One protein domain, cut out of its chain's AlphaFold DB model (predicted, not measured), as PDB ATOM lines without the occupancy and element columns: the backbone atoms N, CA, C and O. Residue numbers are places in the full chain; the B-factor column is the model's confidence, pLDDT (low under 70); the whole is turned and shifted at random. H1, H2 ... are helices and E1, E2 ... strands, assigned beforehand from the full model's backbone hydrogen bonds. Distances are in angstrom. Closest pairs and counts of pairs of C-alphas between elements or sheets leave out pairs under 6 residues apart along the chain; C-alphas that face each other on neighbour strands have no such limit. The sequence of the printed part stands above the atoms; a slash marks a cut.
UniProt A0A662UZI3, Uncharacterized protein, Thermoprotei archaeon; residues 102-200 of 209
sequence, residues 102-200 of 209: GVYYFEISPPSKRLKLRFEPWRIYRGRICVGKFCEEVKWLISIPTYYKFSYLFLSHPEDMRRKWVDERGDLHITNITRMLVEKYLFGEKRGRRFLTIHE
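What this domain is: This is residues 102 to 200 of the 209 residues of an uncharacterized protein of Thermoprotei archaeon (UniProt A0A662UZI3). What is the main picture? A twisted sheet of five strands, E2, E3, E4, E1 and E7, curls round one helix, H3, and the hairpin of E5 and E6 reaches away from this body as an arm. The short helices H1 and H2 sit near opposite ends of H3. What is it made of? The printed part has 99 residues, class mixed, with three named helices and seven strands in the order E1 H1 E2 E3 E4 H2 E5 E6 H3 E7, and both sheets, E2 E3 E4 E1 E7 and E5 E6, are antiparallel. It is compact, with a radius of gyration of the C-alphas of 13.7 A, and spans 43 by 28 by 26 A, only just elongated.

Where its parts are: Where are the strands of the large sheet? E2 is residues 124 to 131, 16.4 A; E3 is 134 to 144, 22.7 A; E4 is 151 to 156, 16.7 A. E1 is 102 to 109, 23.3 A, from C-alpha 102 at (36.830, 36.600, 32.576), and E7 is 194 to 200, 16.1 A, to C-alpha 200 at (38.817, 41.473, 27.178). Where are the others? H3 is residues 177 to 187, 15.1 A, from C-alpha 177 at (27.623, 38.616, 27.423). H1 is 113 to 118, H2 is 158 to 161, E5 is 163 to 166 and E6 is 172 to 175.

How they stand to each other: How is the sheet joined? E2, E3 and E4 form a meander, each strand the antiparallel neighbour of the one before, with N 129 and O 136 at 2.8 A and N 142 and O 155 at 2.8 A. N 104 and O 154 of E1 and E4 are 2.9 A apart, and N 107 and O 197 of E1 and E7 2.9 A. E2 bends by 98 degrees at residue 127 and E3 by 97 degrees at 137. What is on it? H3 is on one face, making two layers, a sheet and a helix; its closest C-alphas to E3 are Ile 177 and Glu 136, 7.3 A. H2 is on the sheet at a height of 5.2 A, over none of its strands, and touches H3, closest C-alphas Asp 160 and Ile 177, 5.1 A. H1 only grazes the sheet and only just touches H3 with 3 pairs of C-alphas within 8 A, the closest Leu 115 and Leu 186, 7.2 A. What of the hairpin and the backbones? In the hairpin E5 and E6, N 165 and O 173 are 3.0 A apart; E5 and E1 are apart. In H3 every O i to N i+4 pair is within hydrogen-bond range, in H1 1 of 2, and H2 is too short for one.

The domain as a whole: How large is it? The two C-alphas farthest apart, Tyr 147 and Arg 169, are 45.0 A apart. Is it continuous and sure? The printed part has no cut and no long link. Mean pLDDT of the printed part is 87.4, and residues 188 to 191 are under 70.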
ATOM      1  N   GLY A 102      36.818  35.585  33.625       96.06
ATOM      2  CA  GLY A 102      36.830  36.600  32.576       96.06
ATOM      3  C   GLY A 102      37.085  37.986  33.164       96.06
ATOM      4  O   GLY A 102      36.434  38.390  34.123       96.06
ATOM      5  N   VAL A 103      38.012  38.739  32.576       96.12
ATOM      6  CA  VAL A 103      38.249  40.152  32.882       96.12
ATOM      7  C   VAL A 103      37.804  41.017  31.712       96.12
ATOM      8  O   VAL A 103      38.303  40.874  30.594       96.12
ATOM      9  N   TYR A 104      36.905  41.957  31.995       95.88
ATOM     10  CA  TYR A 104      36.547  43.034  31.083       95.88
ATOM     11  C   TYR A 104      36.923  44.375  31.700       95.88
ATOM     12  O   TYR A 104      36.242  44.896  32.586       95.88
ATOM     13  N   TYR A 105      38.033  44.934  31.232       94.50
ATOM     14  CA  TYR A 105      38.467  46.279  31.572       94.50
ATOM     15  C   TYR A 105      38.324  47.184  30.359       94.50
ATOM     16  O   TYR A 105      38.712  46.821  29.253       94.50
ATOM     17  N   PHE A 106      37.835  48.401  30.557       93.25
ATOM     18  CA  PHE A 106      37.776  49.375  29.477       93.25
ATOM     19  C   PHE A 106      37.841  50.805  29.991       93.25
ATOM     20  O   PHE A 106      37.554  51.097  31.156       93.25
ATOM     21  N   GLU A 107      38.183  51.711  29.083       92.56
ATOM     22  CA  GLU A 107      38.144  53.153  29.290       92.56
ATOM     23  C   GLU A 107      37.180  53.789  28.294       92.56
ATOM     24  O   GLU A 107      37.198  53.450  27.113       92.56
ATOM     25  N   ILE A 108      36.347  54.722  28.752       90.56
ATOM     26  CA  ILE A 108      35.383  55.446  27.908       90.56
ATOM     27  C   ILE A 108      35.537  56.953  28.033       90.56
ATOM     28  O   ILE A 108      35.930  57.461  29.081       90.56
ATOM     29  N   SER A 109      35.123  57.676  26.992       88.31
ATOM     30  CA  SER A 109      34.922  59.124  27.043       88.31
ATOM     31  C   SER A 109      33.626  59.529  26.323       88.31
ATOM     32  O   SER A 109      33.385  59.036  25.218       88.31
ATOM     33  N   PRO A 110      32.787  60.408  26.914       88.00
ATOM     34  CA  PRO A 110      32.858  60.916  28.292       88.00
ATOM     35  C   PRO A 110      32.530  59.828  29.345       88.00
ATOM     36  O   PRO A 110      31.888  58.826  29.019       88.00
ATOM     37  N   PRO A 111      32.930  60.004  30.624       85.62
ATOM     38  CA  PRO A 111      32.731  58.995  31.663       85.62
ATOM     39  C   PRO A 111      31.244  58.825  32.016       85.62
ATOM     40  O   PRO A 111      30.462  59.778  31.976       85.62
ATOM     41  N   SER A 112      30.840  57.617  32.419       82.12
ATOM     42  CA  SER A 112      29.455  57.308  32.806       82.12
ATOM     43  C   SER A 112      29.300  57.197  34.324       82.12
ATOM     44  O   SER A 112      29.588  56.159  34.927       82.12
ATOM     45  N   LYS A 113      28.777  58.251  34.963       74.62
ATOM     46  CA  LYS A 113      28.430  58.206  36.399       74.62
ATOM     47  C   LYS A 113      27.386  57.119  36.702       74.62
ATOM     48  O   LYS A 113      27.438  56.491  37.751       74.62
ATOM     49  N   ARG A 114      26.483  56.854  35.751       76.88
ATOM     50  CA  ARG A 114      25.366  55.908  35.890       76.88
ATOM     51  C   ARG A 114      25.779  54.443  35.830       76.88
ATOM     52  O   ARG A 114      25.073  53.612  36.386       76.88
ATOM     53  N   LEU A 115      26.889  54.107  35.168       78.88
ATOM     54  CA  LEU A 115      27.313  52.707  35.072       78.88
ATOM     55  C   LEU A 115      27.743  52.158  36.442       78.88
ATOM     56  O   LEU A 115      27.382  51.039  36.786       78.88
ATOM     57  N   LYS A 116      28.421  52.980  37.257       72.88
ATOM     58  CA  LYS A 116      28.810  52.614  38.633       72.88
ATOM     59  C   LYS A 116      27.611  52.478  39.582       72.88
ATOM     60  O   LYS A 116      27.725  51.793  40.585       72.88
ATOM     61  N   LEU A 117      26.486  53.127  39.263       77.56
ATOM     62  CA  LEU A 117      25.225  52.976  39.999       77.56
ATOM     63  C   LEU A 117      24.473  51.706  39.589       77.56
ATOM     64  O   LEU A 117      23.825  51.087  40.420       77.56
ATOM     65  N   ARG A 118      24.548  51.312  38.310       85.00
ATOM     66  CA  ARG A 118      23.875  50.098  37.828       85.00
ATOM     67  C   ARG A 118      24.507  48.834  38.386       85.00
ATOM     68  O   ARG A 118      23.785  47.932  38.801       85.00
ATOM     69  N   PHE A 119      25.834  48.777  38.333       88.06
ATOM     70  CA  PHE A 119      26.614  47.654  38.825       88.06
ATOM     71  C   PHE A 119      27.410  48.099  40.047       88.06
ATOM     72  O   PHE A 119      28.534  48.600  39.931       88.06
ATOM     73  N   GLU A 120      26.776  47.933  41.204       89.12
ATOM     74  CA  GLU A 120      27.328  48.217  42.519       89.12
ATOM     75  C   GLU A 120      28.662  47.476  42.693       89.12
ATOM     76  O   GLU A 120      28.749  46.273  42.420       89.12
ATOM     77  N   PRO A 121      29.721  48.180  43.126       90.31
ATOM     78  CA  PRO A 121      31.014  47.566  43.383       90.31
ATOM     79  C   PRO A 121      30.916  46.373  44.341       90.31
ATOM     80  O   PRO A 121      30.237  46.456  45.361       90.31
ATOM     81  N   TRP A 122      31.645  45.297  44.038       92.12
ATOM     82  CA  TRP A 122      31.755  44.063  44.838       92.12
ATOM     83  C   TRP A 122      30.492  43.208  44.946       92.12
ATOM     84  O   TRP A 122      30.554  42.107  45.491       92.12
ATOM     85  N   ARG A 123      29.361  43.665  44.407       93.31
ATOM     86  CA  ARG A 123      28.141  42.867  44.357       93.31
ATOM     87  C   ARG A 123      28.271  41.771  43.302       93.31
ATOM     88  O   ARG A 123      28.672  42.043  42.171       93.31
ATOM     89  N   ILE A 124      27.894  40.549  43.676       95.19
ATOM     90  CA  ILE A 124      27.753  39.430  42.742       95.19
ATOM     91  C   ILE A 124      26.381  39.532  42.080       95.19
ATOM     92  O   ILE A 124      25.345  39.497  42.747       95.19
ATOM     93  N   TYR A 125      26.382  39.636  40.761       94.44
ATOM     94  CA  TYR A 125      25.196  39.540  39.924       94.44
ATOM     95  C   TYR A 125      25.167  38.162  39.268       94.44
ATOM     96  O   TYR A 125      26.165  37.763  38.679       94.44
ATOM     97  N   ARG A 126      24.047  37.444  39.368       94.94
ATOM     98  CA  ARG A 126      23.845  36.102  38.797       94.94
ATOM     99  C   ARG A 126      22.400  35.927  38.338       94.94
ATOM    100  O   ARG A 126      21.511  36.594  38.873       94.94
ATOM    101  N   GLY A 127      22.184  35.012  37.405       94.69
ATOM    102  CA  GLY A 127      20.885  34.744  36.802       94.69
ATOM    103  C   GLY A 127      20.537  35.742  35.696       94.69
ATOM    104  O   GLY A 127      21.417  36.367  35.096       94.69
ATOM    105  N   ARG A 128      19.241  35.936  35.455       95.00
ATOM    106  CA  ARG A 128      18.742  36.856  34.429       95.00
ATOM    107  C   ARG A 128      19.012  38.322  34.781       95.00
ATOM    108  O   ARG A 128      18.417  38.875  35.707       95.00
ATOM    109  N   ILE A 129      19.847  38.992  33.990       92.38
ATOM    110  CA  ILE A 129      20.144  40.426  34.103       92.38
ATOM    111  C   ILE A 129      19.553  41.163  32.906       92.38
ATOM    112  O   ILE A 129      19.870  40.860  31.761       92.38
ATOM    113  N   CYS A 130      18.741  42.189  33.173       88.81
ATOM    114  CA  CYS A 130      18.139  43.020  32.130       88.81
ATOM    115  C   CYS A 130      18.716  44.442  32.088       88.81
ATOM    116  O   CYS A 130      18.989  45.061  33.118       88.81
ATOM    117  N   VAL A 131      18.860  44.992  30.889       84.94
ATOM    118  CA  VAL A 131      19.191  46.385  30.588       84.94
ATOM    119  C   VAL A 131      18.149  46.906  29.595       84.94
ATOM    120  O   VAL A 131      18.201  46.628  28.397       84.94
ATOM    121  N   GLY A 132      17.159  47.646  30.100       83.50
ATOM    122  CA  GLY A 132      15.979  47.998  29.308       83.50
ATOM    123  C   GLY A 132      15.224  46.737  28.878       83.50
ATOM    124  O   GLY A 132      14.876  45.916  29.720       83.50
ATOM    125  N   LYS A 133      14.998  46.574  27.568       84.94
ATOM    126  CA  LYS A 133      14.352  45.382  26.983       84.94
ATOM    127  C   LYS A 133      15.310  44.208  26.746       84.94
ATOM    128  O   LYS A 133      14.858  43.115  26.431       84.94
ATOM    129  N   PHE A 134      16.617  44.437  26.845       86.12
ATOM    130  CA  PHE A 134      17.626  43.408  26.627       86.12
ATOM    131  C   PHE A 134      17.831  42.622  27.921       86.12
ATOM    132  O   PHE A 134      18.099  43.240  28.946       86.12
ATOM    133  N   CYS A 135      17.709  41.299  27.898       89.75
ATOM    134  CA  CYS A 135      17.912  40.447  29.067       89.75
ATOM    135  C   CYS A 135      18.798  39.269  28.694       89.75
ATOM    136  O   CYS A 135      18.542  38.633  27.681       89.75
ATOM    137  N   GLU A 136      19.763  38.952  29.548       92.19
ATOM    138  CA  GLU A 136      20.673  37.825  29.356       92.19
ATOM    139  C   GLU A 136      20.816  37.020  30.638       92.19
ATOM    140  O   GLU A 136      20.800  37.581  31.738       92.19
ATOM    141  N   GLU A 137      20.984  35.710  30.489       93.69
ATOM    142  CA  GLU A 137      21.330  34.829  31.598       93.69
ATOM    143  C   GLU A 137      22.837  34.905  31.847       93.69
ATOM    144  O   GLU A 137      23.636  34.630  30.946       93.69
ATOM    145  N   VAL A 138      23.233  35.289  33.059       93.88
ATOM    146  CA  VAL A 138      24.632  35.489  33.456       93.88
ATOM    147  C   VAL A 138      24.978  34.515  34.569       93.88
ATOM    148  O   VAL A 138      24.284  34.470  35.587       93.88
ATOM    149  N   LYS A 139      26.068  33.757  34.409       95.62
ATOM    150  CA  LYS A 139      26.525  32.835  35.454       95.62
ATOM    151  C   LYS A 139      26.967  33.616  36.683       95.62
ATOM    152  O   LYS A 139      26.415  33.415  37.765       95.62
ATOM    153  N   TRP A 140      27.906  34.544  36.507       95.75
ATOM    154  CA  TRP A 140      28.185  35.569  37.506       95.75
ATOM    155  C   TRP A 140      28.966  36.751  36.925       95.75
ATOM    156  O   TRP A 140      29.773  36.615  36.007       95.75
ATOM    157  N   LEU A 141      28.747  37.926  37.507       95.31
ATOM    158  CA  LEU A 141      29.406  39.181  37.164       95.31
ATOM    159  C   LEU A 141      29.645  40.003  38.435       95.31
ATOM    160  O   LEU A 141      28.753  40.137  39.269       95.31
ATOM    161  N   ILE A 142      30.830  40.593  38.564       95.19
ATOM    162  CA  ILE A 142      31.234  41.445  39.685       95.19
ATOM    163  C   ILE A 142      31.855  42.724  39.124       95.19
ATOM    164  O   ILE A 142      32.820  42.687  38.361       95.19
ATOM    165  N   SER A 143      31.318  43.874  39.525       93.81
ATOM    166  CA  SER A 143      31.898  45.185  39.222       93.81
ATOM    167  C   SER A 143      33.009  45.501  40.219       93.81
ATOM    168  O   SER A 143      32.793  45.466  41.432       93.81
ATOM    169  N   ILE A 144      34.203  45.825  39.727       91.94
ATOM    170  CA  ILE A 144      35.356  46.180  40.555       91.94
ATOM    171  C   ILE A 144      35.547  47.699  40.510       91.94
ATOM    172  O   ILE A 144      35.688  48.289  39.431       91.94
ATOM    173  N   PRO A 145      35.589  48.382  41.666       88.38
ATOM    174  CA  PRO A 145      35.774  49.817  41.691       88.38
ATOM    175  C   PRO A 145      37.200  50.159  41.263       88.38
ATOM    176  O   PRO A 145      38.174  49.778  41.900       88.38
ATOM    177  N   THR A 146      37.331  50.943  40.202       83.38
ATOM    178  CA  THR A 146      38.626  51.431  39.710       83.38
ATOM    179  C   THR A 146      39.031  52.767  40.337       83.38
ATOM    180  O   THR A 146      40.203  53.124  40.293       83.38
ATOM    181  N   TYR A 147      38.071  53.531  40.874       79.44
ATOM    182  CA  TYR A 147      38.170  54.937  41.328       79.44
ATOM    183  C   TYR A 147      38.668  55.965  40.300       79.44
ATOM    184  O   TYR A 147      38.491  57.162  40.502       79.44
ATOM    185  N   TYR A 148      39.176  55.536  39.148       82.19
ATOM    186  CA  TYR A 148      39.391  56.411  38.006       82.19
ATOM    187  C   TYR A 148      38.060  56.635  37.273       82.19
ATOM    188  O   TYR A 148      37.238  55.726  37.125       82.19
ATOM    189  N   LYS A 149      37.783  57.883  36.878       81.88
ATOM    190  CA  LYS A 149      36.459  58.264  36.354       81.88
ATOM    191  C   LYS A 149      36.151  57.663  34.982       81.88
ATOM    192  O   LYS A 149      34.982  57.453  34.685       81.88
ATOM    193  N   PHE A 150      37.178  57.377  34.187       87.38
ATOM    194  CA  PHE A 150      37.030  56.874  32.822       87.38
ATOM    195  C   PHE A 150      37.152  55.357  32.708       87.38
ATOM    196  O   PHE A 150      36.711  54.818  31.699       87.38
ATOM    197  N   SER A 151      37.727  54.675  33.706       89.44
ATOM    198  CA  SER A 151      37.960  53.232  33.635       89.44
ATOM    199  C   SER A 151      36.938  52.427  34.419       89.44
ATOM    200  O   SER A 151      36.475  52.831  35.490       89.44
ATOM    201  N   TYR A 152      36.659  51.238  33.914       91.88
ATOM    202  CA  TYR A 152      35.744  50.269  34.494       91.88
ATOM    203  C   TYR A 152      36.392  48.895  34.419       91.88
ATOM    204  O   TYR A 152      37.166  48.626  33.503       91.88
ATOM    205  N   LEU A 153      36.108  48.060  35.411       94.31
ATOM    206  CA  LEU A 153      36.639  46.713  35.509       94.31
ATOM    207  C   LEU A 153      35.518  45.798  35.983       94.31
ATOM    208  O   LEU A 153      34.884  46.071  37.000       94.31
ATOM    209  N   PHE A 154      35.303  44.725  35.245       95.44
ATOM    210  CA  PHE A 154      34.366  43.671  35.577       95.44
ATOM    211  C   PHE A 154      35.104  42.339  35.607       95.44
ATOM    212  O   PHE A 154      35.939  42.070  34.741       95.44
ATOM    213  N   LEU A 155      34.774  41.522  36.603       96.75
ATOM    214  CA  LEU A 155      35.096  40.102  36.633       96.75
ATOM    215  C   LEU A 155      33.825  39.328  36.314       96.75
ATOM    216  O   LEU A 155      32.768  39.668  36.839       96.75
ATOM    217  N   SER A 156      33.912  38.299  35.491       96.94
ATOM    218  CA  SER A 156      32.775  37.435  35.186       96.94
ATOM    219  C   SER A 156      33.195  35.986  35.013       96.94
ATOM    220  O   SER A 156      34.385  35.675  34.926       96.94
ATOM    221  N   HIS A 157      32.215  35.088  34.962       96.19
ATOM    222  CA  HIS A 157      32.475  33.703  34.605       96.19
ATOM    223  C   HIS A 157      33.129  33.630  33.206       96.19
ATOM    224  O   HIS A 157      32.731  34.390  32.318       96.19
ATOM    225  N   PRO A 158      34.082  32.714  32.940       93.94
ATOM    226  CA  PRO A 158      34.722  32.580  31.624       93.94
ATOM    227  C   PRO A 158      33.733  32.475  30.457       93.94
ATOM    228  O   PRO A 158      33.888  33.140  29.432       93.94
ATOM    229  N   GLU A 159      32.668  31.695  30.629       92.81
ATOM    230  CA  GLU A 159      31.588  31.589  29.640       92.81
ATOM    231  C   GLU A 159      30.762  32.867  29.459       92.81
ATOM    232  O   GLU A 159      30.178  33.040  28.402       92.81
ATOM    233  N   ASP A 160      30.716  33.787  30.423       92.44
ATOM    234  CA  ASP A 160      30.062  35.090  30.222       92.44
ATOM    235  C   ASP A 160      30.958  36.062  29.431       92.44
ATOM    236  O   ASP A 160      30.495  37.117  28.985       92.44
ATOM    237  N   MET A 161      32.238  35.712  29.245       90.75
ATOM    238  CA  MET A 161      33.194  36.411  28.382       90.75
ATOM    239  C   MET A 161      33.294  35.775  26.989       90.75
ATOM    240  O   MET A 161      33.472  36.482  25.999       90.75
ATOM    241  N   ARG A 162      33.212  34.440  26.906       88.19
ATOM    242  CA  ARG A 162      33.309  33.660  25.661       88.19
ATOM    243  C   ARG A 162      32.261  32.544  25.626       88.19
ATOM    244  O   ARG A 162      32.609  31.363  25.664       88.19
ATOM    245  N   ARG A 163      30.978  32.905  25.547       83.56
ATOM    246  CA  ARG A 163      29.892  31.924  25.423       83.56
ATOM    247  C   ARG A 163      29.902  31.348  24.021       83.56
ATOM    248  O   ARG A 163      29.744  32.101  23.064       83.56
ATOM    249  N   LYS A 164      30.083  30.037  23.912       86.62
ATOM    250  CA  LYS A 164      29.995  29.310  22.647       86.62
ATOM    251  C   LYS A 164      28.583  28.765  22.481       86.62
ATOM    252  O   LYS A 164      28.072  28.139  23.406       86.62
ATOM    253  N   TRP A 165      27.978  28.986  21.326       84.81
ATOM    254  CA  TRP A 165      26.723  28.349  20.938       84.81
ATOM    255  C   TRP A 165      26.759  28.048  19.446       84.81
ATOM    256  O   TRP A 165      27.491  28.693  18.699       84.81
ATOM    257  N   VAL A 166      26.028  27.021  19.035       85.88
ATOM    258  CA  VAL A 166      25.928  26.613  17.636       85.88
ATOM    259  C   VAL A 166      24.517  26.944  17.184       85.88
ATOM    260  O   VAL A 166      23.566  26.645  17.910       85.88
ATOM    261  N   ASP A 167      24.383  27.625  16.052       86.94
ATOM    262  CA  ASP A 167      23.067  27.945  15.510       86.94
ATOM    263  C   ASP A 167      22.428  26.745  14.791       86.94
ATOM    264  O   ASP A 167      23.018  25.674  14.653       86.94
ATOM    265  N   GLU A 168      21.193  26.923  14.321       85.62
ATOM    266  CA  GLU A 168      20.443  25.884  13.600       85.62
ATOM    267  C   GLU A 168      21.123  25.435  12.293       85.62
ATOM    268  O   GLU A 168      20.801  24.371  11.768       85.62
ATOM    269  N   ARG A 169      22.063  26.229  11.764       86.69
ATOM    270  CA  ARG A 169      22.823  25.943  10.538       86.69
ATOM    271  C   ARG A 169      24.144  25.232  10.822       86.69
ATOM    272  O   ARG A 169      24.816  24.818   9.881       86.69
ATOM    273  N   GLY A 170      24.498  25.055  12.094       84.38
ATOM    274  CA  GLY A 170      25.757  24.449  12.512       84.38
ATOM    275  C   GLY A 170      26.908  25.446  12.670       84.38
ATOM    276  O   GLY A 170      28.032  25.014  12.934       84.38
ATOM    277  N   ASP A 171      26.661  26.754  12.553       84.81
ATOM    278  CA  ASP A 171      27.709  27.764  12.690       84.81
ATOM    279  C   ASP A 171      28.021  28.023  14.168       84.81
ATOM    280  O   ASP A 171      27.133  28.234  14.998       84.81
ATOM    281  N   LEU A 172      29.313  28.015  14.513       84.31
ATOM    282  CA  LEU A 172      29.786  28.320  15.861       84.31
ATOM    283  C   LEU A 172      29.840  29.835  16.080       84.31
ATOM    284  O   LEU A 172      30.650  30.541  15.480       84.31
ATOM    285  N   HIS A 173      29.074  30.308  17.053       84.00
ATOM    286  CA  HIS A 173      29.062  31.692  17.502       84.00
ATOM    287  C   HIS A 173      29.749  31.829  18.859       84.00
ATOM    288  O   HIS A 173      29.598  30.988  19.750       84.00
ATOM    289  N   ILE A 174      30.505  32.918  19.031       83.31
ATOM    290  CA  ILE A 174      31.143  33.276  20.303       83.31
ATOM    291  C   ILE A 174      30.652  34.653  20.727       83.31
ATOM    292  O   ILE A 174      30.833  35.637  20.011       83.31
ATOM    293  N   THR A 175      30.051  34.735  21.910       85.50
ATOM    294  CA  THR A 175      29.433  35.963  22.408       85.50
ATOM    295  C   THR A 175      30.006  36.369  23.763       85.50
ATOM    296  O   THR A 175      30.153  35.547  24.668       85.50
ATOM    297  N   ASN A 176      30.305  37.661  23.914       90.88
ATOM    298  CA  ASN A 176      30.726  38.259  25.177       90.88
ATOM    299  C   ASN A 176      29.526  38.930  25.862       90.88
ATOM    300  O   ASN A 176      29.231  40.105  25.631       90.88
ATOM    301  N   ILE A 177      28.828  38.169  26.706       90.88
ATOM    302  CA  ILE A 177      27.623  38.616  27.423       90.88
ATOM    303  C   ILE A 177      27.937  39.804  28.335       90.88
ATOM    304  O   ILE A 177      27.182  40.779  28.387       90.88
ATOM    305  N   THR A 178      29.088  39.757  29.009       89.88
ATOM    306  CA  THR A 178      29.550  40.823  29.908       89.88
ATOM    307  C   THR A 178      29.662  42.152  29.164       89.88
ATOM    308  O   THR A 178      29.105  43.168  29.590       89.88
ATOM    309  N   ARG A 179      30.339  42.136  28.011       91.56
ATOM    310  CA  ARG A 179      30.472  43.301  27.138       91.56
ATOM    311  C   ARG A 179      29.112  43.768  26.637       91.56
ATOM    312  O   ARG A 179      28.815  44.950  26.775       91.56
ATOM    313  N   MET A 180      28.275  42.869  26.117       90.00
ATOM    314  CA  MET A 180      26.959  43.227  25.576       90.00
ATOM    315  C   MET A 180      26.079  43.940  26.601       90.00
ATOM    316  O   MET A 180      25.515  44.988  26.292       90.00
ATOM    317  N   LEU A 181      25.990  43.427  27.833       89.56
ATOM    318  CA  LEU A 181      25.222  44.067  28.906       89.56
ATOM    319  C   LEU A 181      25.727  45.484  29.198       89.56
ATOM    320  O   LEU A 181      24.936  46.424  29.319       89.56
ATOM    321  N   VAL A 182      27.047  45.650  29.280       88.62
ATOM    322  CA  VAL A 182      27.672  46.946  29.552       88.62
ATOM    323  C   VAL A 182      27.486  47.910  28.380       88.62
ATOM    324  O   VAL A 182      27.118  49.063  28.599       88.62
ATOM    325  N   GLU A 183      27.683  47.462  27.143       88.44
ATOM    326  CA  GLU A 183      27.495  48.267  25.935       88.44
ATOM    327  C   GLU A 183      26.040  48.693  25.753       88.44
ATOM    328  O   GLU A 183      25.778  49.871  25.513       88.44
ATOM    329  N   LYS A 184      25.076  47.784  25.945       87.12
ATOM    330  CA  LYS A 184      23.646  48.123  25.910       87.12
ATOM    331  C   LYS A 184      23.301  49.181  26.952       87.12
ATOM    332  O   LYS A 184      22.520  50.082  26.658       87.12
ATOM    333  N   TYR A 185      23.916  49.130  28.132       83.19
ATOM    334  CA  TYR A 185      23.713  50.155  29.154       83.19
ATOM    335  C   TYR A 185      24.387  51.486  28.786       83.19
ATOM    336  O   TYR A 185      23.826  52.557  29.004       83.19
ATOM    337  N   LEU A 186      25.599  51.437  28.229       82.50
ATOM    338  CA  LEU A 186      26.395  52.622  27.901       82.50
ATOM    339  C   LEU A 186      25.896  53.380  26.664       82.50
ATOM    340  O   LEU A 186      25.892  54.616  26.687       82.50
ATOM    341  N   PHE A 187      25.507  52.659  25.612       78.19
ATOM    342  CA  PHE A 187      25.154  53.199  24.292       78.19
ATOM    343  C   PHE A 187      23.670  53.063  23.949       78.19
ATOM    344  O   PHE A 187      23.216  53.652  22.974       78.19
ATOM    345  N   GLY A 188      22.882  52.349  24.762       66.38
ATOM    346  CA  GLY A 188      21.420  52.458  24.713       66.38
ATOM    347  C   GLY A 188      20.926  53.862  25.092       66.38
ATOM    348  O   GLY A 188      19.804  54.243  24.769       66.38
ATOM    349  N   GLU A 189      21.774  54.665  25.743       57.62
ATOM    350  CA  GLU A 189      21.569  56.100  25.918       57.62
ATOM    351  C   GLU A 189      22.057  56.860  24.667       57.62
ATOM    352  O   GLU A 189      23.178  56.635  24.225       57.62
ATOM    353  N   LYS A 190      21.265  57.818  24.151       53.81
ATOM    354  CA  LYS A 190      21.505  58.672  22.952       53.81
ATOM    355  C   LYS A 190      22.816  59.506  22.932       53.81
ATOM    356  O   LYS A 190      22.909  60.488  22.201       53.81
ATOM    357  N   ARG A 191      23.813  59.213  23.770       59.72
ATOM    358  CA  ARG A 191      25.065  59.976  23.890       59.72
ATOM    359  C   ARG A 191      26.199  59.258  23.162       59.72
ATOM    360  O   ARG A 191      26.457  58.093  23.444       59.72
ATOM    361  N   GLY A 192      26.919  59.996  22.312       70.12
ATOM    362  CA  GLY A 192      28.107  59.555  21.564       70.12
ATOM    363  C   GLY A 192      29.325  59.275  22.448       70.12
ATOM    364  O   GLY A 192      30.357  59.932  22.333       70.12
ATOM    365  N   ARG A 193      29.197  58.329  23.381       83.75
ATOM    366  CA  ARG A 193      30.338  57.765  24.102       83.75
ATOM    367  C   ARG A 193      31.176  56.950  23.120       83.75
ATOM    368  O   ARG A 193      30.647  56.385  22.169       83.75
ATOM    369  N   ARG A 194      32.474  56.845  23.385       84.88
ATOM    370  CA  ARG A 194      33.372  55.931  22.674       84.88
ATOM    371  C   ARG A 194      34.293  55.220  23.648       84.88
ATOM    372  O   ARG A 194      34.675  55.800  24.671       84.88
ATOM    373  N   PHE A 195      34.661  53.991  23.314       89.81
ATOM    374  CA  PHE A 195      35.759  53.310  23.982       89.81
ATOM    375  C   PHE A 195      37.087  53.933  23.556       89.81
ATOM    376  O   PHE A 195      37.302  54.221  22.382       89.81
ATOM    377  N   LEU A 196      37.955  54.171  24.533       90.25
ATOM    378  CA  LEU A 196      39.342  54.580  24.327       90.25
ATOM    379  C   LEU A 196      40.269  53.366  24.363       90.25
ATOM    380  O   LEU A 196      41.191  53.264  23.564       90.25
ATOM    381  N   THR A 197      39.988  52.444  25.284       91.00
ATOM    382  CA  THR A 197      40.767  51.228  25.511       91.00
ATOM    383  C   THR A 197      39.812  50.106  25.880       91.00
ATOM    384  O   THR A 197      38.874  50.337  26.646       91.00
ATOM    385  N   ILE A 198      40.071  48.895  25.391       92.25
ATOM    386  CA  ILE A 198      39.352  47.682  25.776       92.25
ATOM    387  C   ILE A 198      40.368  46.569  26.034       92.25
ATOM    388  O   ILE A 198      41.278  46.346  25.239       92.25
ATOM    389  N   HIS A 199      40.194  45.872  27.149       90.88
ATOM    390  CA  HIS A 199      40.917  44.671  27.529       90.88
ATOM    391  C   HIS A 199      39.886  43.600  27.904       90.88
ATOM    392  O   HIS A 199      39.269  43.664  28.968       90.88
ATOM    393  N   GLU A 200      39.700  42.631  27.011       92.75
ATOM    394  CA  GLU A 200      38.817  41.473  27.178       92.75
ATOM    395  C   GLU A 200      39.674  40.217  27.181       92.75
ATOM    396  O   GLU A 200      40.236  39.832  26.154       92.75
TER     397      GLU A 200